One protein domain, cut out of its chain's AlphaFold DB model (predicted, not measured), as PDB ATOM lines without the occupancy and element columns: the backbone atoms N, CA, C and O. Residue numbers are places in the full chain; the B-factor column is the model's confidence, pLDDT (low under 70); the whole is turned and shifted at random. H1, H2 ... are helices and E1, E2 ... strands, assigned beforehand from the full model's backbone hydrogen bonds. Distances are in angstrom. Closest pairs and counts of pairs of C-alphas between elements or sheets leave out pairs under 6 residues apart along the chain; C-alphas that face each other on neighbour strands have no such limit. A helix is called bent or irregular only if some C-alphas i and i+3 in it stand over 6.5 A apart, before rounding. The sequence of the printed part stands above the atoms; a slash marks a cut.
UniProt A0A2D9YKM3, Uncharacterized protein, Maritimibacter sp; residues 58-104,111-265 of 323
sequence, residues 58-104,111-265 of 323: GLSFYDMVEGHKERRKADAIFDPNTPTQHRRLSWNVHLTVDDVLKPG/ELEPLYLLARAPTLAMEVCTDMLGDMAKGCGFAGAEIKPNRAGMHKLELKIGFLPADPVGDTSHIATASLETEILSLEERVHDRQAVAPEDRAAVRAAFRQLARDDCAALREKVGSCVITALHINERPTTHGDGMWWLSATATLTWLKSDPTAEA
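Overview. This is residues 58 to 104 and 111 to 265 of the 323 residues of an uncharacterized protein of Maritimibacter sp (UniProt A0A2D9YKM3). A twisted sheet of six strands has two long helices packed on one face, H3 on E2 and E3, and H5 along E5 and E6. Short H4 packs on H5 on that face, while H1 and H2 are on the opposite face. The printed part has 202 residues with five named helices and six named strands, in chain order H1 H2 E1 H3 E2 E3 E4 H4 H5 E5 E6, class mixed. The sheet runs E2 E3 E1 E5 E6 E4 and is mixed. The whole is compact, with a radius of gyration of the C-alphas of 18.2 A and spans of 58 by 39 by 27 A.

Arrangement. Start at the inner strands E1, residues 88 to 95, and E5, residues 228 to 238, parallel at 3 degrees; N 90 and O 232 are 2.8 A apart. Beside E1 find E3, residues 155 to 165, antiparallel, with N 91 and O 159 at 2.8 A. E3 forms a hairpin with edge strand E2, residues 137 to 149, with N 146 and O 158 at 2.9 A. E5 forms a hairpin with E6, residues 246 to 259, with N 235 and O 249 at 2.8 A. Edge strand E4, residues 178 to 186, is antiparallel to E6, with N 183 and O 254 at 2.9 A. H3, residues 111 to 135, is on the sheet, its closest C-alphas to E2 being Cys 129 and Cys 140, 5.7 A. H5, residues 199 to 224, is on the same face at a height over the sheet of 9.0 A, along the strands at 22 degrees to E5 on the local plane; its closest C-alphas to E6 are Ala 213 and Ala 252, 6.1 A. H3 touches H5 with residues 131 to 135 alone, closest C-alphas Asp 135 and Gln 211, 7.4 A, at a steep tilt of 53 degrees. H4, residues 188 to 192, touches H5, closest C-alphas Val 191 and Ala 208, 6.5 A. E4, H4, H5 and E5 make a split strand-helix-strand unit, its strands running the same way with E6 between them, its crossover right-handed. On the opposite face, H1, residues 58 to 68, comes closest to E2 at the C-alphas of Phe 61 and Ala 143, 6.3 A, and H2, residues 73 to 78, to E4 at Ala 74 and Leu 180, 6.7 A. Each O i to N i+4 pair is within hydrogen-bond range in H2 and H4; H1 has 5 of 7, H3 17 of 21 and H5 20 of 22.

Along the chain. Find C-alpha 58 at (24.473, 6.730, -26.279), where H1 begins. E6 ends at C-alpha 259, (-3.292, -13.261, -15.355), after 42.5 A; H5 measures 38.4 A and H3 38.3 A. Both helices are irregular: C-alphas 111 and 114 are 7.3 A apart in H3, and 200 and 203 are 7.1 A apart in H5. E2 bends by 55 degrees at residue 140.

Size, cuts and confidence. The C-alphas farthest apart, Gly 104 and Pro 261, are 62.9 A apart. Residues 105 to 110 are not printed, and C-alphas 104 and 111 stand 20.4 A apart across the cut. Of the links printed whole, E3 to E4 is long. The mean pLDDT of the printed part is 86.5; it is under 70 at residues 58 to 71, 242 and 261 to 265.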
ATOM      1  N   GLY A  58      24.612   7.889 -25.389       35.22
ATOM      2  CA  GLY A  58      24.473   6.730 -26.279       35.22
ATOM      3  C   GLY A  58      24.915   5.403 -25.655       35.22
ATOM      4  O   GLY A  58      24.323   4.368 -25.961       35.22
ATOM      5  N   LEU A  59      25.925   5.422 -24.774       35.34
ATOM      6  CA  LEU A  59      26.410   4.223 -24.073       35.34
ATOM      7  C   LEU A  59      25.451   3.769 -22.961       35.34
ATOM      8  O   LEU A  59      25.252   2.565 -22.804       35.34
ATOM      9  N   SER A  60      24.752   4.691 -22.280       45.94
ATOM     10  CA  SER A  60      23.852   4.325 -21.172       45.94
ATOM     11  C   SER A  60      22.667   3.450 -21.591       45.94
ATOM     12  O   SER A  60      22.217   2.624 -20.802       45.94
ATOM     13  N   PHE A  61      22.180   3.551 -22.836       43.59
ATOM     14  CA  PHE A  61      21.098   2.686 -23.317       43.59
ATOM     15  C   PHE A  61      21.569   1.269 -23.672       43.59
ATOM     16  O   PHE A  61      20.832   0.316 -23.424       43.59
ATOM     17  N   TYR A  62      22.769   1.114 -24.242       40.25
ATOM     18  CA  TYR A  62      23.316  -0.200 -24.610       40.25
ATOM     19  C   TYR A  62      23.753  -1.006 -23.379       40.25
ATOM     20  O   TYR A  62      23.396  -2.181 -23.279       40.25
ATOM     21  N   ASP A  63      24.422  -0.375 -22.411       43.12
ATOM     22  CA  ASP A  63      24.854  -1.038 -21.168       43.12
ATOM     23  C   ASP A  63      23.654  -1.468 -20.300       43.12
ATOM     24  O   ASP A  63      23.649  -2.511 -19.650       43.12
ATOM     25  N   MET A  64      22.559  -0.714 -20.360       45.97
ATOM     26  CA  MET A  64      21.309  -1.022 -19.663       45.97
ATOM     27  C   MET A  64      20.507  -2.159 -20.326       45.97
ATOM     28  O   MET A  64      19.807  -2.906 -19.643       45.97
ATOM     29  N   VAL A  65      20.641  -2.355 -21.645       43.53
ATOM     30  CA  VAL A  65      20.093  -3.529 -22.352       43.53
ATOM     31  C   VAL A  65      20.758  -4.827 -21.888       43.53
ATOM     32  O   VAL A  65      20.086  -5.858 -21.814       43.53
ATOM     33  N   GLU A  66      22.040  -4.788 -21.528       46.59
ATOM     34  CA  GLU A  66      22.757  -5.946 -20.992       46.59
ATOM     35  C   GLU A  66      22.209  -6.383 -19.622       46.59
ATOM     36  O   GLU A  66      21.946  -7.569 -19.431       46.59
ATOM     37  N   GLY A  67      21.884  -5.434 -18.735       49.59
ATOM     38  CA  GLY A  67      21.262  -5.723 -17.433       49.59
ATOM     39  C   GLY A  67      19.847  -6.322 -17.506       49.59
ATOM     40  O   GLY A  67      19.395  -6.971 -16.562       49.59
ATOM     41  N   HIS A  68      19.137  -6.158 -18.628       52.78
ATOM     42  CA  HIS A  68      17.825  -6.783 -18.840       52.78
ATOM     43  C   HIS A  68      17.891  -8.219 -19.360       52.78
ATOM     44  O   HIS A  68      16.885  -8.918 -19.246       52.78
ATOM     45  N   LYS A  69      19.034  -8.682 -19.890       53.06
ATOM     46  CA  LYS A  69      19.192 -10.082 -20.328       53.06
ATOM     47  C   LYS A  69      18.934 -11.073 -19.182       53.06
ATOM     48  O   LYS A  69      18.502 -12.188 -19.437       53.06
ATOM     49  N   GLU A  70      19.138 -10.641 -17.936       48.78
ATOM     50  CA  GLU A  70      18.944 -11.446 -16.722       48.78
ATOM     51  C   GLU A  70      17.524 -11.352 -16.119       48.78
ATOM     52  O   GLU A  70      17.225 -12.028 -15.134       48.78
ATOM     53  N   ARG A  71      16.627 -10.521 -16.676       60.53
ATOM     54  CA  ARG A  71      15.263 -10.298 -16.154       60.53
ATOM     55  C   ARG A  71      14.198 -10.861 -17.091       60.53
ATOM     56  O   ARG A  71      14.386 -10.933 -18.304       60.53
ATOM     57  N   ARG A  72      13.013 -11.185 -16.556       73.06
ATOM     58  CA  ARG A  72      11.863 -11.515 -17.413       73.06
ATOM     59  C   ARG A  72      11.488 -10.301 -18.257       73.06
ATOM     60  O   ARG A  72      11.469  -9.166 -17.780       73.06
ATOM     61  N   LYS A  73      11.091 -10.551 -19.505       80.75
ATOM     62  CA  LYS A  73      10.637  -9.508 -20.440       80.75
ATOM     63  C   LYS A  73       9.508  -8.643 -19.865       80.75
ATOM     64  O   LYS A  73       9.477  -7.443 -20.122       80.75
ATOM     65  N   ALA A  74       8.602  -9.236 -19.084       83.88
ATOM     66  CA  ALA A  74       7.528  -8.503 -18.419       83.88
ATOM     67  C   ALA A  74       8.084  -7.470 -17.428       83.88
ATOM     68  O   ALA A  74       7.747  -6.294 -17.539       83.88
ATOM     69  N   ASP A  75       9.007  -7.866 -16.550       82.81
ATOM     70  CA  ASP A  75       9.633  -6.955 -15.582       82.81
ATOM     71  C   ASP A  75      10.322  -5.780 -16.287       82.81
ATOM     72  O   ASP A  75      10.186  -4.634 -15.873       82.81
ATOM     73  N   ALA A  76      11.001  -6.041 -17.408       83.06
ATOM     74  CA  ALA A  76      11.634  -4.991 -18.202       83.06
ATOM     75  C   ALA A  76      10.617  -4.019 -18.840       83.06
ATOM     76  O   ALA A  76      10.838  -2.814 -18.877       83.06
ATOM     77  N   ILE A  77       9.488  -4.510 -19.356       87.88
ATOM     78  CA  ILE A  77       8.470  -3.645 -19.980       87.88
ATOM     79  C   ILE A  77       7.776  -2.763 -18.935       87.88
ATOM     80  O   ILE A  77       7.546  -1.571 -19.181       87.88
ATOM     81  N   PHE A  78       7.446  -3.347 -17.783       91.38
ATOM     82  CA  PHE A  78       6.609  -2.717 -16.766       91.38
ATOM     83  C   PHE A  78       7.390  -1.979 -15.677       91.38
ATOM     84  O   PHE A  78       6.762  -1.275 -14.895       91.38
ATOM     85  N   ASP A  79       8.723  -2.045 -15.635       88.06
ATOM     86  CA  ASP A  79       9.526  -1.195 -14.749       88.06
ATOM     87  C   ASP A  79       9.427   0.277 -15.199       88.06
ATOM     88  O   ASP A  79       9.976   0.639 -16.243       88.06
ATOM     89  N   PRO A  80       8.747   1.171 -14.458       86.50
ATOM     90  CA  PRO A  80       8.543   2.548 -14.894       86.50
ATOM     91  C   PRO A  80       9.799   3.414 -14.757       86.50
ATOM     92  O   PRO A  80       9.779   4.561 -15.196       86.50
ATOM     93  N   ASN A  81      10.858   2.931 -14.107       83.81
ATOM     94  CA  ASN A  81      12.002   3.744 -13.695       83.81
ATOM     95  C   ASN A  81      13.283   3.400 -14.453       83.81
ATOM     96  O   ASN A  81      14.153   4.257 -14.574       83.81
ATOM     97  N   THR A  82      13.375   2.193 -15.007       79.81
ATOM     98  CA  THR A  82      14.541   1.769 -15.787       79.81
ATOM     99  C   THR A  82      14.271   1.949 -17.277       79.81
ATOM    100  O   THR A  82      13.303   1.378 -17.779       79.81
ATOM    101  N   PRO A  83      15.059   2.734 -18.027       70.62
ATOM    102  CA  PRO A  83      14.868   2.828 -19.470       70.62
ATOM    103  C   PRO A  83      15.076   1.436 -20.090       70.62
ATOM    104  O   PRO A  83      15.819   0.624 -19.557       70.62
ATOM    105  N   THR A  84      14.373   1.077 -21.166       72.00
ATOM    106  CA  THR A  84      14.519  -0.267 -21.762       72.00
ATOM    107  C   THR A  84      14.422  -0.211 -23.280       72.00
ATOM    108  O   THR A  84      13.750   0.655 -23.838       72.00
ATOM    109  N   GLN A  85      15.028  -1.181 -23.975       70.62
ATOM    110  CA  GLN A  85      14.840  -1.354 -25.426       70.62
ATOM    111  C   GLN A  85      13.401  -1.725 -25.816       70.62
ATOM    112  O   GLN A  85      13.030  -1.656 -26.989       70.62
ATOM    113  N   HIS A  86      12.593  -2.145 -24.841       82.12
ATOM    114  CA  HIS A  86      11.211  -2.552 -25.054       82.12
ATOM    115  C   HIS A  86      10.236  -1.375 -25.053       82.12
ATOM    116  O   HIS A  86       9.054  -1.595 -25.297       82.12
ATOM    117  N   ARG A  87      10.715  -0.152 -24.788       88.62
ATOM    118  CA  ARG A  87       9.949   1.091 -24.905       88.62
ATOM    119  C   ARG A  87      10.671   2.051 -25.824       88.62
ATOM    120  O   ARG A  87      11.655   2.684 -25.442       88.62
ATOM    121  N   ARG A  88      10.184   2.133 -27.059       93.06
ATOM    122  CA  ARG A  88      10.819   2.939 -28.102       93.06
ATOM    123  C   ARG A  88       9.826   3.752 -28.914       93.06
ATOM    124  O   ARG A  88       8.749   3.275 -29.264       93.06
ATOM    125  N   LEU A  89      10.238   4.953 -29.288       95.25
ATOM    126  CA  LEU A  89       9.656   5.701 -30.388       95.25
ATOM    127  C   LEU A  89      10.589   5.571 -31.595       95.25
ATOM    128  O   LEU A  89      11.785   5.840 -31.498       95.25
ATOM    129  N   SER A  90      10.044   5.151 -32.731       95.19
ATOM    130  CA  SER A  90      10.745   5.145 -34.013       95.19
ATOM    131  C   SER A  90      10.157   6.222 -34.910       95.19
ATOM    132  O   SER A  90       9.004   6.111 -35.328       95.19
ATOM    133  N   TRP A  91      10.954   7.227 -35.252       96.62
ATOM    134  CA  TRP A  91      10.567   8.268 -36.195       96.62
ATOM    135  C   TRP A  91      11.263   8.040 -37.534       96.62
ATOM    136  O   TRP A  91      12.478   8.174 -37.659       96.62
ATOM    137  N   ASN A  92      10.482   7.640 -38.531       95.31
ATOM    138  CA  ASN A  92      10.917   7.486 -39.908       95.31
ATOM    139  C   ASN A  92      10.582   8.763 -40.664       95.31
ATOM    140  O   ASN A  92       9.411   9.037 -40.908       95.31
ATOM    141  N   VAL A  93      11.591   9.511 -41.082       94.38
ATOM    142  CA  VAL A  93      11.400  10.762 -41.812       94.38
ATOM    143  C   VAL A  93      12.199  10.740 -43.105       94.38
ATOM    144  O   VAL A  93      13.319  10.234 -43.176       94.38
ATOM    145  N   HIS A  94      11.580  11.254 -44.160       92.31
ATOM    146  CA  HIS A  94      12.236  11.475 -45.438       92.31
ATOM    147  C   HIS A  94      12.757  12.901 -45.465       92.31
ATOM    148  O   HIS A  94      11.961  13.831 -45.359       92.31
ATOM    149  N   LEU A  95      14.066  13.057 -45.620       89.56
ATOM    150  CA  LEU A  95      14.726  14.356 -45.615       89.56
ATOM    151  C   LEU A  95      15.876  14.409 -46.619       89.56
ATOM    152  O   LEU A  95      16.467  13.388 -46.986       89.56
ATOM    153  N   THR A  96      16.162  15.618 -47.072       88.94
ATOM    154  CA  THR A  96      17.370  15.998 -47.795       88.94
ATOM    155  C   THR A  96      18.451  16.428 -46.805       88.94
ATOM    156  O   THR A  96      18.189  16.661 -45.626       88.94
ATOM    157  N   VAL A  97      19.687  16.567 -47.282       89.62
ATOM    158  CA  VAL A  97      20.742  17.197 -46.478       89.62
ATOM    159  C   VAL A  97      20.435  18.663 -46.198       89.62
ATOM    160  O   VAL A  97      20.719  19.134 -45.100       89.62
ATOM    161  N   ASP A  98      19.805  19.356 -47.148       89.75
ATOM    162  CA  ASP A  98      19.461  20.771 -47.008       89.75
ATOM    163  C   ASP A  98      18.494  21.007 -45.834       89.75
ATOM    164  O   ASP A  98      18.614  22.017 -45.145       89.75
ATOM    165  N   ASP A  99      17.627  20.034 -45.526       87.69
ATOM    166  CA  ASP A  99      16.697  20.092 -44.387       87.69
ATOM    167  C   ASP A  99      17.397  20.105 -43.016       87.69
ATOM    168  O   ASP A  99      16.790  20.486 -42.016       87.69
ATOM    169  N   VAL A 100      18.660  19.669 -42.943       90.12
ATOM    170  CA  VAL A 100      19.409  19.533 -41.681       90.12
ATOM    171  C   VAL A 100      20.718  20.333 -41.661       90.12
ATOM    172  O   VAL A 100      21.512  20.211 -40.719       90.12
ATOM    173  N   LEU A 101      20.982  21.129 -42.702       91.00
ATOM    174  CA  LEU A 101      22.091  22.080 -42.714       91.00
ATOM    175  C   LEU A 101      21.786  23.231 -41.758       91.00
ATOM    176  O   LEU A 101      20.709  23.827 -41.788       91.00
ATOM    177  N   LYS A 102      22.759  23.590 -40.919       89.12
ATOM    178  CA  LYS A 102      22.661  24.822 -40.137       89.12
ATOM    179  C   LYS A 102      22.974  26.031 -41.024       89.12
ATOM    180  O   LYS A 102      23.705  25.905 -42.011       89.12
ATOM    181  N   PRO A 103      22.490  27.230 -40.657       89.81
ATOM    182  CA  PRO A 103      22.842  28.453 -41.365       89.81
ATOM    183  C   PRO A 103      24.362  28.620 -41.500       89.81
ATOM    184  O   PRO A 103      25.089  28.586 -40.509       89.81
ATOM    185  N   GLY A 104      24.834  28.811 -42.734       90.88
ATOM    186  CA  GLY A 104      26.254  29.006 -43.044       90.88
ATOM    187  C   GLY A 104      27.073  27.724 -43.224       90.88
ATOM    188  O   GLY A 104      28.254  27.815 -43.558       90.88
ATOM    189  N   GLU A 111      28.815  11.809 -51.701       87.56
ATOM    190  CA  GLU A 111      29.209  10.513 -51.129       87.56
ATOM    191  C   GLU A 111      29.190  10.496 -49.589       87.56
ATOM    192  O   GLU A 111      29.078   9.433 -48.976       87.56
ATOM    193  N   LEU A 112      29.279  11.668 -48.955       89.69
ATOM    194  CA  LEU A 112      29.298  11.851 -47.502       89.69
ATOM    195  C   LEU A 112      27.939  12.279 -46.935       89.69
ATOM    196  O   LEU A 112      27.779  12.303 -45.713       89.69
ATOM    197  N   GLU A 113      26.950  12.570 -47.783       89.69
ATOM    198  CA  GLU A 113      25.598  12.964 -47.368       89.69
ATOM    199  C   GLU A 113      24.960  11.973 -46.376       89.69
ATOM    200  O   GLU A 113      24.487  12.420 -45.327       89.69
ATOM    201  N   PRO A 114      25.005  10.636 -46.584       88.19
ATOM    202  CA  PRO A 114      24.429   9.703 -45.617       88.19
ATOM    203  C   PRO A 114      25.113   9.756 -44.245       88.19
ATOM    204  O   PRO A 114      24.449   9.689 -43.212       88.19
ATOM    205  N   LEU A 115      26.444   9.889 -44.228       87.81
ATOM    206  CA  LEU A 115      27.217   9.981 -42.990       87.81
ATOM    207  C   LEU A 115      26.913  11.289 -42.253       87.81
ATOM    208  O   LEU A 115      26.782  11.294 -41.031       87.81
ATOM    209  N   TYR A 116      26.761  12.383 -42.996       90.75
ATOM    210  CA  TYR A 116      26.384  13.677 -42.446       90.75
ATOM    211  C   TYR A 116      25.001  13.631 -41.781       90.75
ATOM    212  O   TYR A 116      24.844  14.082 -40.646       90.75
ATOM    213  N   LEU A 117      24.012  13.018 -42.437       90.31
ATOM    214  CA  LEU A 117      22.675  12.832 -41.867       90.31
ATOM    215  C   LEU A 117      22.698  11.971 -40.597       90.31
ATOM    216  O   LEU A 117      22.057  12.323 -39.607       90.31
ATOM    217  N   LEU A 118      23.480  10.887 -40.584       89.25
ATOM    218  CA  LEU A 118      23.684  10.081 -39.377       89.25
ATOM    219  C   LEU A 118      24.357  10.881 -38.253       89.25
ATOM    220  O   LEU A 118      23.972  10.741 -37.096       89.25
ATOM    221  N   ALA A 119      25.310  11.762 -38.569       88.69
ATOM    222  CA  ALA A 119      25.939  12.634 -37.578       88.69
ATOM    223  C   ALA A 119      24.967  13.683 -36.996       88.69
ATOM    224  O   ALA A 119      25.157  14.142 -35.871       88.69
ATOM    225  N   ARG A 120      23.911  14.051 -37.737       92.31
ATOM    226  CA  ARG A 120      22.827  14.937 -37.272       92.31
ATOM    227  C   ARG A 120      21.715  14.212 -36.517       92.31
ATOM    228  O   ARG A 120      20.961  14.864 -35.794       92.31
ATOM    229  N   ALA A 121      21.634  12.890 -36.646       89.25
ATOM    230  CA  ALA A 121      20.581  12.079 -36.053       89.25
ATOM    231  C   ALA A 121      20.396  12.281 -34.535       89.25
ATOM    232  O   ALA A 121      19.244  12.429 -34.125       89.25
ATOM    233  N   PRO A 122      21.454  12.367 -33.699       88.00
ATOM    234  CA  PRO A 122      21.277  12.615 -32.270       88.00
ATOM    235  C   PRO A 122      20.591  13.955 -31.987       88.00
ATOM    236  O   PRO A 122      19.681  14.009 -31.169       88.00
ATOM    237  N   THR A 123      20.961  15.026 -32.698       88.31
ATOM    238  CA  THR A 123      20.339  16.348 -32.526       88.31
ATOM    239  C   THR A 123      18.849  16.305 -32.859       88.31
ATOM    240  O   THR A 123      18.035  16.737 -32.048       88.31
ATOM    241  N   LEU A 124      18.488  15.716 -34.004       90.00
ATOM    242  CA  LEU A 124      17.089  15.556 -34.419       90.00
ATOM    243  C   LEU A 124      16.293  14.696 -33.426       90.00
ATOM    244  O   LEU A 124      15.149  14.999 -33.097       90.00
ATOM    245  N   ALA A 125      16.898  13.622 -32.918       88.69
ATOM    246  CA  ALA A 125      16.269  12.771 -31.916       88.69
ATOM    247  C   ALA A 125      16.033  13.509 -30.591       88.69
ATOM    248  O   ALA A 125      15.006  13.290 -29.950       88.69
ATOM    249  N   MET A 126      16.941  14.402 -30.187       86.00
ATOM    250  CA  MET A 126      16.776  15.199 -28.969       86.00
ATOM    251  C   MET A 126      15.670  16.258 -29.092       86.00
ATOM    252  O   MET A 126      15.014  16.560 -28.092       86.00
ATOM    253  N   GLU A 127      15.405  16.778 -30.293       88.38
ATOM    254  CA  GLU A 127      14.233  17.631 -30.547       88.38
ATOM    255  C   GLU A 127      12.934  16.851 -30.307       88.38
ATOM    256  O   GLU A 127      12.090  17.277 -29.522       88.38
ATOM    257  N   VAL A 128      12.819  15.642 -30.869       89.00
ATOM    258  CA  VAL A 128      11.652  14.774 -30.633       89.00
ATOM    259  C   VAL A 128      11.544  14.344 -29.170       89.00
ATOM    260  O   VAL A 128      10.447  14.296 -28.622       89.00
ATOM    261  N   CYS A 129      12.667  14.055 -28.513       87.25
ATOM    262  CA  CYS A 129      12.683  13.749 -27.086       87.25
ATOM    263  C   CYS A 129      12.161  14.935 -26.255       87.25
ATOM    264  O   CYS A 129      11.371  14.733 -25.339       87.25
ATOM    265  N   THR A 130      12.501  16.177 -26.617       88.44
ATOM    266  CA  THR A 130      11.956  17.376 -25.953       88.44
ATOM    267  C   THR A 130      10.430  17.432 -26.055       88.44
ATOM    268  O   THR A 130       9.769  17.697 -25.052       88.44
ATOM    269  N   ASP A 131       9.870  17.114 -27.225       89.12
ATOM    270  CA  ASP A 131       8.418  17.024 -27.401       89.12
ATOM    271  C   ASP A 131       7.809  15.912 -26.527       89.12
ATOM    272  O   ASP A 131       6.797  16.132 -25.865       89.12
ATOM    273  N   MET A 132       8.441  14.731 -26.486       90.69
ATOM    274  CA  MET A 132       7.977  13.589 -25.685       90.69
ATOM    275  C   MET A 132       7.985  13.876 -24.180       90.69
ATOM    276  O   MET A 132       7.090  13.417 -23.473       90.69
ATOM    277  N   LEU A 133       8.979  14.618 -23.682       87.69
ATOM    278  CA  LEU A 133       9.038  15.042 -22.276       87.69
ATOM    279  C   LEU A 133       7.872  15.963 -21.895       87.69
ATOM    280  O   LEU A 133       7.518  16.058 -20.722       87.69
ATOM    281  N   GLY A 134       7.286  16.648 -22.877       84.56
ATOM    282  CA  GLY A 134       6.110  17.482 -22.681       84.56
ATOM    283  C   GLY A 134       4.803  16.699 -22.549       84.56
ATOM    284  O   GLY A 134       3.842  17.255 -22.019       84.56
ATOM    285  N   ASP A 135       4.739  15.444 -23.013       89.62
ATOM    286  CA  ASP A 135       3.472  14.704 -23.095       89.62
ATOM    287  C   ASP A 135       3.495  13.257 -22.571       89.62
ATOM    288  O   ASP A 135       2.678  12.916 -21.717       89.62
ATOM    289  N   MET A 136       4.378  12.393 -23.067       92.56
ATOM    290  CA  MET A 136       4.291  10.942 -22.861       92.56
ATOM    291  C   MET A 136       5.430  10.349 -22.030       92.56
ATOM    292  O   MET A 136       5.316   9.216 -21.551       92.56
ATOM    293  N   ALA A 137       6.536  11.077 -21.876       91.69
ATOM    294  CA  ALA A 137       7.756  10.579 -21.261       91.69
ATOM    295  C   ALA A 137       8.198  11.436 -20.071       91.69
ATOM    296  O   ALA A 137       8.082  12.654 -20.088       91.69
ATOM    297  N   LYS A 138       8.762  10.796 -19.043       90.12
ATOM    298  CA  LYS A 138       9.481  11.485 -17.950       90.12
ATOM    299  C   LYS A 138      10.999  11.499 -18.151       90.12
ATOM    300  O   LYS A 138      11.715  12.196 -17.446       90.12
ATOM    301  N   GLY A 139      11.477  10.713 -19.111       87.75
ATOM    302  CA  GLY A 139      12.866  10.636 -19.543       87.75
ATOM    303  C   GLY A 139      12.923  10.023 -20.937       87.75
ATOM    304  O   GLY A 139      12.126   9.142 -21.256       87.75
ATOM    305  N   CYS A 140      13.835  10.479 -21.784       88.25
ATOM    306  CA  CYS A 140      14.074   9.884 -23.095       88.25
ATOM    307  C   CYS A 140      15.504  10.141 -23.554       88.25
ATOM    308  O   CYS A 140      16.199  11.004 -23.018       88.25
ATOM    309  N   GLY A 141      15.940   9.378 -24.551       84.94
ATOM    310  CA  GLY A 141      17.257   9.552 -25.137       84.94
ATOM    311  C   GLY A 141      17.411   8.840 -26.470       84.94
ATOM    312  O   GLY A 141      16.610   7.986 -26.862       84.94
ATOM    313  N   PHE A 142      18.455   9.235 -27.187       85.19
ATOM    314  CA  PHE A 142      18.811   8.649 -28.467       85.19
ATOM    315  C   PHE A 142      19.304   7.208 -28.284       85.19
ATOM    316  O   PHE A 142      20.289   6.973 -27.593       85.19
ATOM    317  N   ALA A 143      18.638   6.254 -28.936       83.69
ATOM    318  CA  ALA A 143      19.005   4.837 -28.892       83.69
ATOM    319  C   ALA A 143      19.718   4.372 -30.172       83.69
ATOM    320  O   ALA A 143      20.439   3.376 -30.168       83.69
ATOM    321  N   GLY A 144      19.513   5.067 -31.291       86.12
ATOM    322  CA  GLY A 144      20.200   4.755 -32.537       86.12
ATOM    323  C   GLY A 144      19.552   5.394 -33.753       86.12
ATOM    324  O   GLY A 144      18.452   5.942 -33.689       86.12
ATOM    325  N   ALA A 145      20.243   5.295 -34.881       90.81
ATOM    326  CA  ALA A 145      19.734   5.750 -36.160       90.81
ATOM    327  C   ALA A 145      20.129   4.793 -37.277       90.81
ATOM    328  O   ALA A 145      21.208   4.203 -37.259       90.81
ATOM    329  N   GLU A 146      19.258   4.682 -38.268       90.12
ATOM    330  CA  GLU A 146      19.546   4.005 -39.524       90.12
ATOM    331  C   GLU A 146      19.209   4.938 -40.675       90.12
ATOM    332  O   GLU A 146      18.204   5.647 -40.649       90.12
ATOM    333  N   ILE A 147      20.030   4.910 -41.718       90.12
ATOM    334  CA  ILE A 147      19.758   5.634 -42.949       90.12
ATOM    335  C   ILE A 147      19.621   4.652 -44.097       90.12
ATOM    336  O   ILE A 147      20.426   3.733 -44.257       90.12
ATOM    337  N   LYS A 148      18.585   4.845 -44.908       85.56
ATOM    338  CA  LYS A 148      18.372   4.083 -46.134       85.56
ATOM    339  C   LYS A 148      18.293   5.069 -47.295       85.56
ATOM    340  O   LYS A 148      17.500   6.015 -47.224       85.56
ATOM    341  N   PRO A 149      19.112   4.894 -48.350       76.81
ATOM    342  CA  PRO A 149      18.987   5.725 -49.536       76.81
ATOM    343  C   PRO A 149      17.587   5.541 -50.123       76.81
ATOM    344  O   PRO A 149      17.070   4.422 -50.186       76.81
ATOM    345  N   ASN A 150      16.967   6.643 -50.534       77.88
ATOM    346  CA  ASN A 150      15.686   6.626 -51.224       77.88
ATOM    347  C   ASN A 150      15.833   7.258 -52.618       77.88
ATOM    348  O   ASN A 150      16.891   7.748 -53.012       77.88
ATOM    349  N   ARG A 151      14.774   7.180 -53.417       71.62
ATOM    350  CA  ARG A 151      14.706   7.766 -54.752       71.62
ATOM    351  C   ARG A 151      14.681   9.296 -54.656       71.62
ATOM    352  O   ARG A 151      14.199   9.852 -53.675       71.62
ATOM    353  N   ALA A 152      15.156   9.949 -55.717       70.19
ATOM    354  CA  ALA A 152      15.100  11.404 -55.905       70.19
ATOM    355  C   ALA A 152      15.912  12.249 -54.897       70.19
ATOM    356  O   ALA A 152      15.482  13.334 -54.527       70.19
ATOM    357  N   GLY A 153      17.086  11.773 -54.458       73.62
ATOM    358  CA  GLY A 153      17.988  12.559 -53.594       73.62
ATOM    359  C   GLY A 153      17.502  12.727 -52.150       73.62
ATOM    360  O   GLY A 153      18.084  13.488 -51.386       73.62
ATOM    361  N   MET A 154      16.439  12.010 -51.776       85.12
ATOM    362  CA  MET A 154      15.942  11.931 -50.409       85.12
ATOM    363  C   MET A 154      16.596  10.761 -49.681       85.12
ATOM    364  O   MET A 154      16.814   9.683 -50.246       85.12
ATOM    365  N   HIS A 155      16.801  10.932 -48.384       89.00
ATOM    366  CA  HIS A 155      17.212   9.867 -47.487       89.00
ATOM    367  C   HIS A 155      16.072   9.546 -46.532       89.00
ATOM    368  O   HIS A 155      15.428  10.439 -45.982       89.00
ATOM    369  N   LYS A 156      15.818   8.253 -46.328       92.88
ATOM    370  CA  LYS A 156      14.958   7.807 -45.237       92.88
ATOM    371  C   LYS A 156      15.833   7.659 -43.997       92.88
ATOM    372  O   LYS A 156      16.647   6.736 -43.942       92.88
ATOM    373  N   LEU A 157      15.656   8.555 -43.034       93.75
ATOM    374  CA  LEU A 157      16.288   8.479 -41.724       93.75
ATOM    375  C   LEU A 157      15.294   7.862 -40.736       93.75
ATOM    376  O   LEU A 157      14.187   8.366 -40.558       93.75
ATOM    377  N   GLU A 158      15.680   6.756 -40.115       94.56
ATOM    378  CA  GLU A 158      14.974   6.162 -38.986       94.56
ATOM    379  C   GLU A 158      15.712   6.535 -37.703       94.56
ATOM    380  O   GLU A 158      16.860   6.144 -37.507       94.56
ATOM    381  N   LEU A 159      15.044   7.279 -36.828       93.31
ATOM    382  CA  LEU A 159      15.527   7.636 -35.500       93.31
ATOM    383  C   LEU A 159      14.849   6.743 -34.468       93.31
ATOM    384  O   LEU A 159      13.624   6.629 -34.458       93.31
ATOM    385  N   LYS A 160      15.641   6.116 -33.600       91.38
ATOM    386  CA  LYS A 160      15.167   5.286 -32.492       91.38
ATOM    387  C   LYS A 160      15.430   6.030 -31.191       91.38
ATOM    388  O   LYS A 160      16.567   6.395 -30.895       91.38
ATOM    389  N   ILE A 161      14.372   6.244 -30.424       90.50
ATOM    390  CA  ILE A 161      14.387   6.995 -29.171       90.50
ATOM    391  C   ILE A 161      13.859   6.069 -28.084       90.50
ATOM    392  O   ILE A 161      12.729   5.589 -28.177       90.50
ATOM    393  N   GLY A 162      14.677   5.787 -27.076       90.00
ATOM    394  CA  GLY A 162      14.229   5.075 -25.882       90.00
ATOM    395  C   GLY A 162      13.533   6.042 -24.929       90.00
ATOM    396  O   GLY A 162      13.908   7.216 -24.865       90.00
ATOM    397  N   PHE A 163      12.522   5.579 -24.191       89.50
ATOM    398  CA  PHE A 163      11.815   6.441 -23.241       89.50
ATOM    399  C   PHE A 163      11.356   5.734 -21.959       89.50
ATOM    400  O   PHE A 163      11.126   4.523 -21.914       89.50
ATOM    401  N   LEU A 164      11.209   6.546 -20.912       89.56
ATOM    402  CA  LEU A 164      10.563   6.239 -19.645       89.56
ATOM    403  C   LEU A 164       9.142   6.806 -19.668       89.56
ATOM    404  O   LEU A 164       8.996   8.010 -19.894       89.56
ATOM    405  N   PRO A 165       8.102   5.996 -19.423       92.12
ATOM    406  CA  PRO A 165       6.727   6.467 -19.481       92.12
ATOM    407  C   PRO A 165       6.454   7.490 -18.370       92.12
ATOM    408  O   PRO A 165       6.887   7.310 -17.228       92.12
ATOM    409  N   ALA A 166       5.738   8.561 -18.715       92.44
ATOM    410  CA  ALA A 166       5.187   9.498 -17.737       92.44
ATOM    411  C   ALA A 166       3.926   8.930 -17.065       92.44
ATOM    412  O   ALA A 166       3.720   9.119 -15.867       92.44
ATOM    413  N   ASP A 167       3.103   8.211 -17.831       94.00
ATOM    414  CA  ASP A 167       1.875   7.596 -17.330       94.00
ATOM    415  C   ASP A 167       2.170   6.380 -16.437       94.00
ATOM    416  O   ASP A 167       3.136   5.646 -16.680       94.00
ATOM    417  N   PRO A 168       1.332   6.111 -15.416       93.94
ATOM    418  CA  PRO A 168       1.486   4.927 -14.579       93.94
ATOM    419  C   PRO A 168       1.340   3.653 -15.415       93.94
ATOM    420  O   PRO A 168       0.511   3.588 -16.311       93.94
ATOM    421  N   VAL A 169       2.091   2.600 -15.097       93.69
ATOM    422  CA  VAL A 169       2.011   1.317 -15.828       93.69
ATOM    423  C   VAL A 169       0.803   0.459 -15.413       93.69
ATOM    424  O   VAL A 169       0.365  -0.402 -16.176       93.69
ATOM    425  N   GLY A 170       0.217   0.738 -14.241       93.75
ATOM    426  CA  GLY A 170      -0.898  -0.003 -13.640       93.75
ATOM    427  C   GLY A 170      -0.460  -0.998 -12.558       93.75
ATOM    428  O   GLY A 170       0.634  -0.874 -12.007       93.75
ATOM    429  N   ASP A 171      -1.327  -1.960 -12.232       91.88
ATOM    430  CA  ASP A 171      -1.036  -3.012 -11.254       91.88
ATOM    431  C   ASP A 171      -0.060  -4.046 -11.833       91.88
ATOM    432  O   ASP A 171      -0.316  -4.664 -12.867       91.88
ATOM    433  N   THR A 172       1.059  -4.238 -11.140       89.62
ATOM    434  CA  THR A 172       2.131  -5.182 -11.494       89.62
ATOM    435  C   THR A 172       2.300  -6.283 -10.444       89.62
ATOM    436  O   THR A 172       3.224  -7.086 -10.529       89.62
ATOM    437  N   SER A 173       1.394  -6.371  -9.465       87.25
ATOM    438  CA  SER A 173       1.482  -7.308  -8.335       87.25
ATOM    439  C   SER A 173       1.540  -8.785  -8.748       87.25
ATOM    440  O   SER A 173       2.148  -9.599  -8.058       87.25
ATOM    441  N   HIS A 174       0.955  -9.127  -9.898       82.00
ATOM    442  CA  HIS A 174       0.885 -10.479 -10.454       82.00
ATOM    443  C   HIS A 174       1.815 -10.687 -11.664       82.00
ATOM    444  O   HIS A 174       1.665 -11.671 -12.387       82.00
ATOM    445  N   ILE A 175       2.787  -9.793 -11.897       84.00
ATOM    446  CA  ILE A 175       3.693  -9.852 -13.061       84.00
ATOM    447  C   ILE A 175       4.463 -11.179 -13.164       84.00
ATOM    448  O   ILE A 175       4.706 -11.681 -14.259       84.00
ATOM    449  N   ALA A 176       4.768 -11.799 -12.020       80.44
ATOM    450  CA  ALA A 176       5.434 -13.097 -11.944       80.44
ATOM    451  C   ALA A 176       4.574 -14.270 -12.460       80.44
ATOM    452  O   ALA A 176       5.101 -15.336 -12.763       80.44
ATOM    453  N   THR A 177       3.265 -14.094 -12.587       80.06
ATOM    454  CA  THR A 177       2.323 -15.111 -13.078       80.06
ATOM    455  C   THR A 177       1.456 -14.536 -14.195       80.06
ATOM    456  O   THR A 177       0.287 -14.890 -14.338       80.06
ATOM    457  N   ALA A 178       1.981 -13.559 -14.929       83.62
ATOM    458  CA  ALA A 178       1.277 -12.915 -16.023       83.62
ATOM    459  C   ALA A 178       1.905 -13.299 -17.361       83.62
ATOM    460  O   ALA A 178       3.132 -13.375 -17.495       83.62
ATOM    461  N   SER A 179       1.055 -13.476 -18.366       87.00
ATOM    462  CA  SER A 179       1.465 -13.452 -19.764       87.00
ATOM    463  C   SER A 179       1.409 -12.022 -20.307       87.00
ATOM    464  O   SER A 179       0.699 -11.155 -19.787       87.00
ATOM    465  N   LEU A 180       2.218 -11.765 -21.338       90.31
ATOM    466  CA  LEU A 180       2.223 -10.497 -22.060       90.31
ATOM    467  C   LEU A 180       1.282 -10.597 -23.248       90.31
ATOM    468  O   LEU A 180       1.500 -11.411 -24.143       90.31
ATOM    469  N   GLU A 181       0.293  -9.720 -23.280       94.19
ATOM    470  CA  GLU A 181      -0.591  -9.552 -24.425       94.19
ATOM    471  C   GLU A 181      -0.267  -8.231 -25.120       94.19
ATOM    472  O   GLU A 181       0.171  -7.266 -24.482       94.19
ATOM    473  N   THR A 182      -0.447  -8.192 -26.439       94.81
ATOM    474  CA  THR A 182      -0.107  -7.019 -27.249       94.81
ATOM    475  C   THR A 182      -1.192  -6.687 -28.252       94.81
ATOM    476  O   THR A 182      -1.711  -7.576 -28.925       94.81
ATOM    477  N   GLU A 183      -1.444  -5.396 -28.432       96.94
ATOM    478  CA  GLU A 183      -2.343  -4.865 -29.450       96.94
ATOM    479  C   GLU A 183      -1.605  -3.815 -30.278       96.94
ATOM    480  O   GLU A 183      -0.832  -3.012 -29.751       96.94
ATOM    481  N   ILE A 184      -1.829  -3.839 -31.592       97.38
ATOM    482  CA  ILE A 184      -1.233  -2.902 -32.540       97.38
ATOM    483  C   ILE A 184      -2.339  -1.999 -33.079       97.38
ATOM    484  O   ILE A 184      -3.285  -2.474 -33.704       97.38
ATOM    485  N   LEU A 185      -2.190  -0.695 -32.868       96.25
ATOM    486  CA  LEU A 185      -3.161   0.327 -33.239       96.25
ATOM    487  C   LEU A 185      -2.619   1.179 -34.382       96.25
ATOM    488  O   LEU A 185      -1.561   1.788 -34.246       96.25
ATOM    489  N   SER A 186      -3.360   1.261 -35.486       96.62
ATOM    490  CA  SER A 186      -3.166   2.293 -36.513       96.62
ATOM    491  C   SER A 186      -3.878   3.572 -36.066       96.62
ATOM    492  O   SER A 186      -5.026   3.526 -35.617       96.62
ATOM    493  N   LEU A 187      -3.183   4.709 -36.141       96.19
ATOM    494  CA  LEU A 187      -3.646   5.966 -35.547       96.19
ATOM    495  C   LEU A 187      -4.069   7.006 -36.596       96.19
ATOM    496  O   LEU A 187      -4.860   7.894 -36.287       96.19
ATOM    497  N   GLU A 188      -3.581   6.908 -37.837       93.50
ATOM    498  CA  GLU A 188      -3.794   7.915 -38.892       93.50
ATOM    499  C   GLU A 188      -5.259   8.174 -39.243       93.50
ATOM    500  O   GLU A 188      -5.637   9.317 -39.489       93.50
ATOM    501  N   GLU A 189      -6.098   7.139 -39.227       93.19
ATOM    502  CA  GLU A 189      -7.525   7.274 -39.535       93.19
ATOM    503  C   GLU A 189      -8.245   8.108 -38.470       93.19
ATOM    504  O   GLU A 189      -9.064   8.964 -38.787       93.19
ATOM    505  N   ARG A 190      -7.873   7.929 -37.200       95.44
ATOM    506  CA  ARG A 190      -8.491   8.630 -36.066       95.44
ATOM    507  C   ARG A 190      -7.935  10.035 -35.847       95.44
ATOM    508  O   ARG A 190      -8.634  10.863 -35.278       95.44
ATOM    509  N   VAL A 191      -6.694  10.296 -36.263       94.94
ATOM    510  CA  VAL A 191      -6.047  11.603 -36.061       94.94
ATOM    511  C   VAL A 191      -6.310  12.569 -37.211       94.94
ATOM    512  O   VAL A 191      -6.568  13.742 -36.960       94.94
ATOM    513  N   HIS A 192      -6.231  12.114 -38.462       92.88
ATOM    514  CA  HIS A 192      -6.343  13.005 -39.623       92.88
ATOM    515  C   HIS A 192      -6.992  12.333 -40.843       92.88
ATOM    516  O   HIS A 192      -6.739  12.740 -41.976       92.88
ATOM    517  N   ASP A 193      -7.798  11.285 -40.628       92.81
ATOM    518  CA  ASP A 193      -8.581  10.602 -41.670       92.81
ATOM    519  C   ASP A 193      -7.744  10.166 -42.889       92.81
ATOM    520  O   ASP A 193      -8.181  10.215 -44.036       92.81
ATOM    521  N   ARG A 194      -6.478   9.786 -42.658       89.81
ATOM    522  CA  ARG A 194      -5.530   9.444 -43.736       89.81
ATOM    523  C   ARG A 194      -5.466  10.512 -44.837       89.81
ATOM    524  O   ARG A 194      -5.342  10.175 -46.014       89.81
ATOM    525  N   GLN A 195      -5.543  11.787 -44.471       92.00
ATOM    526  CA  GLN A 195      -5.324  12.904 -45.389       92.00
ATOM    527  C   GLN A 195      -3.877  13.391 -45.312       92.00
ATOM    528  O   GLN A 195      -3.216  13.242 -44.283       92.00
ATOM    529  N   ALA A 196      -3.360  13.944 -46.409       94.00
ATOM    530  CA  ALA A 196      -2.048  14.575 -46.390       94.00
ATOM    531  C   ALA A 196      -2.100  15.857 -45.542       94.00
ATOM    532  O   ALA A 196      -3.110  16.557 -45.516       94.00
ATOM    533  N   VAL A 197      -1.005  16.153 -44.851       94.75
ATOM    534  CA  VAL A 197      -0.904  17.203 -43.831       94.75
ATOM    535  C   VAL A 197       0.034  18.303 -44.324       94.75
ATOM    536  O   VAL A 197       1.053  18.006 -44.954       94.75
ATOM    537  N   ALA A 198      -0.291  19.564 -44.045       94.06
ATOM    538  CA  ALA A 198       0.586  20.683 -44.373       94.06
ATOM    539  C   ALA A 198       1.877  20.642 -43.523       94.06
ATOM    540  O   ALA A 198       1.848  20.141 -42.393       94.06
ATOM    541  N   PRO A 199       3.027  21.134 -44.024       91.44
ATOM    542  CA  PRO A 199       4.291  21.128 -43.282       91.44
ATOM    543  C   PRO A 199       4.202  21.709 -41.863       91.44
ATOM    544  O   PRO A 199       4.784  21.144 -40.935       91.44
ATOM    545  N   GLU A 200       3.458  22.800 -41.698       93.00
ATOM    546  CA  GLU A 200       3.234  23.511 -40.439       93.00
ATOM    547  C   GLU A 200       2.446  22.692 -39.404       93.00
ATOM    548  O   GLU A 200       2.696  22.815 -38.204       93.00
ATOM    549  N   ASP A 201       1.574  21.787 -39.850       95.56
ATOM    550  CA  ASP A 201       0.701  20.993 -38.977       95.56
ATOM    551  C   ASP A 201       1.341  19.665 -38.538       95.56
ATOM    552  O   ASP A 201       0.836  18.978 -37.644       95.56
ATOM    553  N   ARG A 202       2.490  19.288 -39.118       93.88
ATOM    554  CA  ARG A 202       3.173  18.008 -38.839       93.88
ATOM    555  C   ARG A 202       3.451  17.795 -37.352       93.88
ATOM    556  O   ARG A 202       3.277  16.689 -36.844       93.88
ATOM    557  N   ALA A 203       3.892  18.841 -36.653       92.31
ATOM    558  CA  ALA A 203       4.191  18.767 -35.225       92.31
ATOM    559  C   ALA A 203       2.931  18.515 -34.386       92.31
ATOM    560  O   ALA A 203       2.945  17.660 -33.499       92.31
ATOM    561  N   ALA A 204       1.828  19.195 -34.717       94.75
ATOM    562  CA  ALA A 204       0.543  18.996 -34.056       94.75
ATOM    563  C   ALA A 204       0.007  17.573 -34.286       94.75
ATOM    564  O   ALA A 204      -0.438  16.923 -33.342       94.75
ATOM    565  N   VAL A 205       0.134  17.042 -35.507       96.62
ATOM    566  CA  VAL A 205      -0.270  15.662 -35.827       96.62
ATOM    567  C   VAL A 205       0.583  14.628 -35.081       96.62
ATOM    568  O   VAL A 205       0.036  13.669 -34.535       96.62
ATOM    569  N   ARG A 206       1.906  14.828 -34.969       95.38
ATOM    570  CA  ARG A 206       2.767  13.967 -34.130       95.38
ATOM    571  C   ARG A 206       2.321  13.953 -32.668       95.38
ATOM    572  O   ARG A 206       2.263  12.880 -32.067       95.38
ATOM    573  N   ALA A 207       2.013  15.120 -32.106       95.56
ATOM    574  CA  ALA A 207       1.516  15.230 -30.737       95.56
ATOM    575  C   ALA A 207       0.166  14.514 -30.572       95.56
ATOM    576  O   ALA A 207      -0.016  13.761 -29.618       95.56
ATOM    577  N   ALA A 208      -0.740  14.655 -31.544       97.06
ATOM    578  CA  ALA A 208      -2.020  13.954 -31.544       97.06
ATOM    579  C   ALA A 208      -1.860  12.423 -31.601       97.06
ATOM    580  O   ALA A 208      -2.576  11.719 -30.894       97.06
ATOM    581  N   PHE A 209      -0.890  11.888 -32.358       97.81
ATOM    582  CA  PHE A 209      -0.578  10.451 -32.326       97.81
ATOM    583  C   PHE A 209      -0.130   9.976 -30.945       97.81
ATOM    584  O   PHE A 209      -0.608   8.946 -30.468       97.81
ATOM    585  N   ARG A 210       0.778  10.719 -30.296       97.00
ATOM    586  CA  ARG A 210       1.239  10.387 -28.940       97.00
ATOM    587  C   ARG A 210       0.083  10.438 -27.947       97.00
ATOM    588  O   ARG A 210      -0.083   9.497 -27.178       97.00
ATOM    589  N   GLN A 211      -0.745  11.479 -28.011       97.38
ATOM    590  CA  GLN A 211      -1.903  11.622 -27.134       97.38
ATOM    591  C   GLN A 211      -2.904  10.476 -27.317       97.38
ATOM    592  O   GLN A 211      -3.289   9.851 -26.335       97.38
ATOM    593  N   LEU A 212      -3.248  10.127 -28.560       97.62
ATOM    594  CA  LEU A 212      -4.190   9.044 -28.837       97.62
ATOM    595  C   LEU A 212      -3.693   7.690 -28.309       97.62
ATOM    596  O   LEU A 212      -4.453   6.950 -27.693       97.62
ATOM    597  N   ALA A 213      -2.403   7.388 -28.496       97.88
ATOM    598  CA  ALA A 213      -1.798   6.167 -27.966       97.88
ATOM    599  C   ALA A 213      -1.839   6.115 -26.428       97.88
ATOM    600  O   ALA A 213      -2.057   5.047 -25.849       97.88
ATOM    601  N   ARG A 214      -1.643   7.260 -25.758       97.69
ATOM    602  CA  ARG A 214      -1.767   7.374 -24.297       97.69
ATOM    603  C   ARG A 214      -3.199   7.160 -23.832       97.69
ATOM    604  O   ARG A 214      -3.402   6.399 -22.890       97.69
ATOM    605  N   ASP A 215      -4.166   7.776 -24.505       97.75
ATOM    606  CA  ASP A 215      -5.587   7.659 -24.171       97.75
ATOM    607  C   ASP A 215      -6.074   6.211 -24.320       97.75
ATOM    608  O   ASP A 215      -6.715   5.675 -23.415       97.75
ATOM    609  N   ASP A 216      -5.696   5.536 -25.409       98.06
ATOM    610  CA  ASP A 216      -6.033   4.125 -25.618       98.06
ATOM    611  C   ASP A 216      -5.376   3.227 -24.560       98.06
ATOM    612  O   ASP A 216      -6.015   2.318 -24.023       98.06
ATOM    613  N   CYS A 217      -4.121   3.507 -24.198       98.12
ATOM    614  CA  CYS A 217      -3.438   2.762 -23.146       98.12
ATOM    615  C   CYS A 217      -4.052   3.010 -21.761       98.12
ATOM    616  O   CYS A 217      -4.161   2.085 -20.957       98.12
ATOM    617  N   ALA A 218      -4.503   4.233 -21.475       98.06
ATOM    618  CA  ALA A 218      -5.230   4.550 -20.252       98.06
ATOM    619  C   ALA A 218      -6.572   3.811 -20.187       98.06
ATOM    620  O   ALA A 218      -6.847   3.142 -19.190       98.06
ATOM    621  N   ALA A 219      -7.354   3.829 -21.269       97.75
ATOM    622  CA  ALA A 219      -8.613   3.096 -21.352       97.75
ATOM    623  C   ALA A 219      -8.414   1.576 -21.220       97.75
ATOM    624  O   ALA A 219      -9.244   0.884 -20.627       97.75
ATOM    625  N   LEU A 220      -7.318   1.037 -21.760       96.62
ATOM    626  CA  LEU A 220      -6.971  -0.369 -21.589       96.62
ATOM    627  C   LEU A 220      -6.597  -0.670 -20.135       96.62
ATOM    628  O   LEU A 220      -7.123  -1.621 -19.560       96.62
ATOM    629  N   ARG A 221      -5.775   0.178 -19.510       96.81
ATOM    630  CA  ARG A 221      -5.392   0.061 -18.097       96.81
ATOM    631  C   ARG A 221      -6.598   0.055 -17.164       96.81
ATOM    632  O   ARG A 221      -6.619  -0.734 -16.229       96.81
ATOM    633  N   GLU A 222      -7.610   0.878 -17.426       96.69
ATOM    634  CA  GLU A 222      -8.861   0.867 -16.655       96.69
ATOM    635  C   GLU A 222      -9.616  -0.466 -16.766       96.69
ATOM    636  O   GLU A 222     -10.248  -0.902 -15.806       96.69
ATOM    637  N   LYS A 223      -9.536  -1.137 -17.921       95.06
ATOM    638  CA  LYS A 223     -10.236  -2.404 -18.181       95.06
ATOM    639  C   LYS A 223      -9.489  -3.628 -17.659       95.06
ATOM    640  O   LYS A 223     -10.126  -4.549 -17.154       95.06
ATOM    641  N   VAL A 224      -8.167  -3.670 -17.834       94.31
ATOM    642  CA  VAL A 224      -7.344  -4.871 -17.580       94.31
ATOM    643  C   VAL A 224      -6.330  -4.688 -16.448       94.31
ATOM    644  O   VAL A 224      -5.581  -5.606 -16.135       94.31
ATOM    645  N   GLY A 225      -6.293  -3.513 -15.819       95.31
ATOM    646  CA  GLY A 225      -5.450  -3.200 -14.661       95.31
ATOM    647  C   GLY A 225      -4.040  -2.713 -15.002       95.31
ATOM    648  O   GLY A 225      -3.416  -2.053 -14.173       95.31
ATOM    649  N   SER A 226      -3.537  -2.973 -16.212       96.38
ATOM    650  CA  SER A 226      -2.195  -2.566 -16.644       96.38
ATOM    651  C   SER A 226      -2.160  -2.187 -18.125       96.38
ATOM    652  O   SER A 226      -2.950  -2.687 -18.920       96.38
ATOM    653  N   CYS A 227      -1.269  -1.269 -18.499       97.25
ATOM    654  CA  CYS A 227      -0.925  -1.003 -19.896       97.25
ATOM    655  C   CYS A 227       0.342  -0.147 -19.989       97.25
ATOM    656  O   CYS A 227       0.489   0.850 -19.268       97.25
ATOM    657  N   VAL A 228       1.205  -0.501 -20.945       96.06
ATOM    658  CA  VAL A 228       2.398   0.249 -21.351       96.06
ATOM    659  C   VAL A 228       2.442   0.378 -22.874       96.06
ATOM    660  O   VAL A 228       2.181  -0.583 -23.596       96.06
ATOM    661  N   ILE A 229       2.831   1.556 -23.369       96.94
ATOM    662  CA  ILE A 229       3.191   1.755 -24.778       96.94
ATOM    663  C   ILE A 229       4.618   1.227 -24.969       96.94
ATOM    664  O   ILE A 229       5.572   1.813 -24.458       96.94
ATOM    665  N   THR A 230       4.779   0.114 -25.682       94.44
ATOM    666  CA  THR A 230       6.096  -0.508 -25.926       94.44
ATOM    667  C   THR A 230       6.738  -0.021 -27.219       94.44
ATOM    668  O   THR A 230       7.960   0.113 -27.319       94.44
ATOM    669  N   ALA A 231       5.925   0.329 -28.211       94.81
ATOM    670  CA  ALA A 231       6.417   0.940 -29.431       94.81
ATOM    671  C   ALA A 231       5.473   2.027 -29.935       94.81
ATOM    672  O   ALA A 231       4.257   1.866 -29.910       94.81
ATOM    673  N   LEU A 232       6.047   3.111 -30.448       97.31
ATOM    674  CA  LEU A 232       5.341   4.082 -31.273       97.31
ATOM    675  C   LEU A 232       6.154   4.330 -32.541       97.31
ATOM    676  O   LEU A 232       7.256   4.869 -32.496       97.31
ATOM    677  N   HIS A 233       5.616   3.916 -33.679       97.62
ATOM    678  CA  HIS A 233       6.237   4.088 -34.983       97.62
ATOM    679  C   HIS A 233       5.538   5.228 -35.713       97.62
ATOM    680  O   HIS A 233       4.382   5.078 -36.083       97.62
ATOM    681  N   ILE A 234       6.229   6.342 -35.942       97.50
ATOM    682  CA  ILE A 234       5.735   7.476 -36.731       97.50
ATOM    683  C   ILE A 234       6.499   7.478 -38.052       97.50
ATOM    684  O   ILE A 234       7.729   7.427 -38.062       97.50
ATOM    685  N   ASN A 235       5.787   7.528 -39.173       96.62
ATOM    686  CA  ASN A 235       6.378   7.619 -40.500       96.62
ATOM    687  C   ASN A 235       5.884   8.872 -41.220       96.62
ATOM    688  O   ASN A 235       4.682   9.076 -41.359       96.62
ATOM    689  N   GLU A 236       6.827   9.670 -41.707       94.69
ATOM    690  CA  GLU A 236       6.594  10.919 -42.414       94.69
ATOM    691  C   GLU A 236       7.308  10.896 -43.761       94.69
ATOM    692  O   GLU A 236       8.508  10.599 -43.864       94.69
ATOM    693  N   ARG A 237       6.571  11.219 -44.818       92.44
ATOM    694  CA  ARG A 237       7.120  11.329 -46.169       92.44
ATOM    695  C   ARG A 237       6.405  12.432 -46.945       92.44
ATOM    696  O   ARG A 237       5.196  12.566 -46.776       92.44
ATOM    697  N   PRO A 238       7.094  13.179 -47.816       90.56
ATOM    698  CA  PRO A 238       6.417  14.115 -48.704       90.56
ATOM    699  C   PRO A 238       5.470  13.361 -49.652       90.56
ATOM    700  O   PRO A 238       5.694  12.187 -49.986       90.56
ATOM    701  N   THR A 239       4.398  14.018 -50.085       88.44
ATOM    702  CA  THR A 239       3.554  13.509 -51.171       88.44
ATOM    703  C   THR A 239       4.344  13.478 -52.484       88.44
ATOM    704  O   THR A 239       5.306  14.212 -52.704       88.44
ATOM    705  N   THR A 240       3.927  12.614 -53.404       78.31
ATOM    706  CA  THR A 240       4.566  12.480 -54.721       78.31
ATOM    707  C   THR A 240       4.207  13.600 -55.696       78.31
ATOM    708  O   THR A 240       4.800  13.671 -56.767       78.31
ATOM    709  N   HIS A 241       3.230  14.451 -55.366       70.38
ATOM    710  CA  HIS A 241       2.665  15.437 -56.292       70.38
ATOM    711  C   HIS A 241       3.289  16.833 -56.184       70.38
ATOM    712  O   HIS A 241       2.935  17.702 -56.975       70.38
ATOM    713  N   GLY A 242       4.239  17.045 -55.264       67.56
ATOM    714  CA  GLY A 242       4.941  18.328 -55.138       67.56
ATOM    715  C   GLY A 242       4.055  19.479 -54.654       67.56
ATOM    716  O   GLY A 242       4.430  20.636 -54.801       67.56
ATOM    717  N   ASP A 243       2.901  19.169 -54.062       81.25
ATOM    718  CA  ASP A 243       1.981  20.128 -53.431       81.25
ATOM    719  C   ASP A 243       2.498  20.646 -52.073       81.25
ATOM    720  O   ASP A 243       1.827  21.430 -51.409       81.25
ATOM    721  N   GLY A 244       3.690  20.208 -51.655       84.44
ATOM    722  CA  GLY A 244       4.289  20.540 -50.364       84.44
ATOM    723  C   GLY A 244       3.675  19.785 -49.185       84.44
ATOM    724  O   GLY A 244       4.124  19.973 -48.059       84.44
ATOM    725  N   MET A 245       2.696  18.910 -49.419       93.44
ATOM    726  CA  MET A 245       2.007  18.172 -48.367       93.44
ATOM    727  C   MET A 245       2.802  16.934 -47.939       93.44
ATOM    728  O   MET A 245       3.683  16.431 -48.647       93.44
ATOM    729  N   TRP A 246       2.464  16.408 -46.765       93.69
ATOM    730  CA  TRP A 246       3.142  15.278 -46.146       93.69
ATOM    731  C   TRP A 246       2.169  14.160 -45.790       93.69
ATOM    732  O   TRP A 246       1.120  14.370 -45.190       93.69
ATOM    733  N   TRP A 247       2.552  12.934 -46.124       94.44
ATOM    734  CA  TRP A 247       1.914  11.723 -45.637       94.44
ATOM    735  C   TRP A 247       2.486  11.347 -44.279       94.44
ATOM    736  O   TRP A 247       3.673  11.023 -44.177       94.44
ATOM    737  N   LEU A 248       1.630  11.371 -43.261       96.88
ATOM    738  CA  LEU A 248       1.943  10.922 -41.913       96.88
ATOM    739  C   LEU A 248       1.146   9.651 -41.618       96.88
ATOM    740  O   LEU A 248      -0.009   9.519 -42.014       96.88
ATOM    741  N   SER A 249       1.782   8.700 -40.949       97.06
ATOM    742  CA  SER A 249       1.123   7.510 -40.418       97.06
ATOM    743  C   SER A 249       1.751   7.135 -39.092       97.06
ATOM    744  O   SER A 249       2.963   7.318 -38.924       97.06
ATOM    745  N   ALA A 250       0.966   6.568 -38.181       97.88
ATOM    746  CA  ALA A 250       1.508   6.116 -36.915       97.88
ATOM    747  C   ALA A 250       0.893   4.806 -36.446       97.88
ATOM    748  O   ALA A 250      -0.300   4.555 -36.588       97.88
ATOM    749  N   THR A 251       1.740   3.978 -35.847       98.12
ATOM    750  CA  THR A 251       1.338   2.717 -35.245       98.12
ATOM    751  C   THR A 251       1.827   2.662 -33.808       98.12
ATOM    752  O   THR A 251       3.028   2.792 -33.566       98.12
ATOM    753  N   ALA A 252       0.913   2.455 -32.865       98.00
ATOM    754  CA  ALA A 252       1.243   2.204 -31.467       98.00
ATOM    755  C   ALA A 252       1.141   0.710 -31.157       98.00
ATOM    756  O   ALA A 252       0.233   0.030 -31.627       98.00
ATOM    757  N   THR A 253       2.061   0.199 -30.347       98.00
ATOM    758  CA  THR A 253       1.970  -1.129 -29.742       98.00
ATOM    759  C   THR A 253       1.715  -0.957 -28.256       98.00
ATOM    760  O   THR A 253       2.556  -0.421 -27.529       98.00
ATOM    761  N   LEU A 254       0.539  -1.399 -27.823       97.94
ATOM    762  CA  LEU A 254       0.143  -1.447 -26.424       97.94
ATOM    763  C   LEU A 254       0.423  -2.844 -25.881       97.94
ATOM    764  O   LEU A 254       0.234  -3.842 -26.578       97.94
ATOM    765  N   THR A 255       0.903  -2.928 -24.647       96.44
ATOM    766  CA  THR A 255       1.208  -4.195 -23.979       96.44
ATOM    767  C   THR A 255       0.632  -4.183 -22.573       96.44
ATOM    768  O   THR A 255       0.801  -3.201 -21.849       96.44
ATOM    769  N   TRP A 256      -0.034  -5.266 -22.179       96.19
ATOM    770  CA  TRP A 256      -0.629  -5.422 -20.849       96.19
ATOM    771  C   TRP A 256      -0.338  -6.804 -20.262       96.19
ATOM    772  O   TRP A 256       0.013  -7.748 -20.973       96.19
ATOM    773  N   LEU A 257      -0.467  -6.889 -18.940       93.81
ATOM    774  CA  LEU A 257      -0.394  -8.131 -18.187       93.81
ATOM    775  C   LEU A 257      -1.761  -8.806 -18.198       93.81
ATOM    776  O   LEU A 257      -2.782  -8.179 -17.908       93.81
ATOM    777  N   LYS A 258      -1.774 -10.098 -18.506       90.94
ATOM    778  CA  LYS A 258      -2.946 -10.953 -18.359       90.94
ATOM    779  C   LYS A 258      -2.616 -12.055 -17.372       90.94
ATOM    780  O   LYS A 258      -1.630 -12.765 -17.547       90.94
ATOM    781  N   SER A 259      -3.443 -12.193 -16.340       81.75
ATOM    782  CA  SER A 259      -3.292 -13.261 -15.355       81.75
ATOM    783  C   SER A 259      -3.291 -14.616 -16.049       81.75
ATOM    784  O   SER A 259      -4.280 -15.002 -16.676       81.75
ATOM    785  N   ASP A 260      -2.181 -15.328 -15.919       74.56
ATOM    786  CA  ASP A 260      -1.997 -16.651 -16.482       74.56
ATOM    787  C   ASP A 260      -1.299 -17.531 -15.435       74.56
ATOM    788  O   ASP A 260      -0.074 -17.500 -15.298       74.56
ATOM    789  N   PRO A 261      -2.065 -18.334 -14.676       63.22
ATOM    790  CA  PRO A 261      -1.506 -19.175 -13.625       63.22
ATOM    791  C   PRO A 261      -0.562 -20.262 -14.163       63.22
ATOM    792  O   PRO A 261       0.072 -20.944 -13.366       63.22
ATOM    793  N   THR A 262      -0.468 -20.435 -15.488       65.25
ATOM    794  CA  THR A 262       0.456 -21.371 -16.141       65.25
ATOM    795  C   THR A 262       1.735 -20.710 -16.657       65.25
ATOM    796  O   THR A 262       2.650 -21.416 -17.068       65.25
ATOM    797  N   ALA A 263       1.851 -19.379 -16.578       62.59
ATOM    798  CA  ALA A 263       3.003 -18.613 -17.058       62.59
ATOM    799  C   ALA A 263       4.227 -18.642 -16.111       62.59
ATOM    800  O   ALA A 263       4.982 -17.661 -16.048       62.59
ATOM    801  N   GLU A 264       4.425 -19.737 -15.359       54.22
ATOM    802  CA  GLU A 264       5.667 -19.962 -14.608       54.22
ATOM    803  C   GLU A 264       6.877 -19.777 -15.541       54.22
ATOM    804  O   GLU A 264       6.882 -20.189 -16.696       54.22
ATOM    805  N   ALA A 265       7.855 -19.024 -15.042       50.69
ATOM    806  CA  ALA A 265       8.806 -18.246 -15.822       50.69
ATOM    807  C   ALA A 265       9.683 -19.061 -16.793       50.69
ATOM    808  O   ALA A 265      10.650 -19.697 -16.374       50.69
TER     809      ALA A 265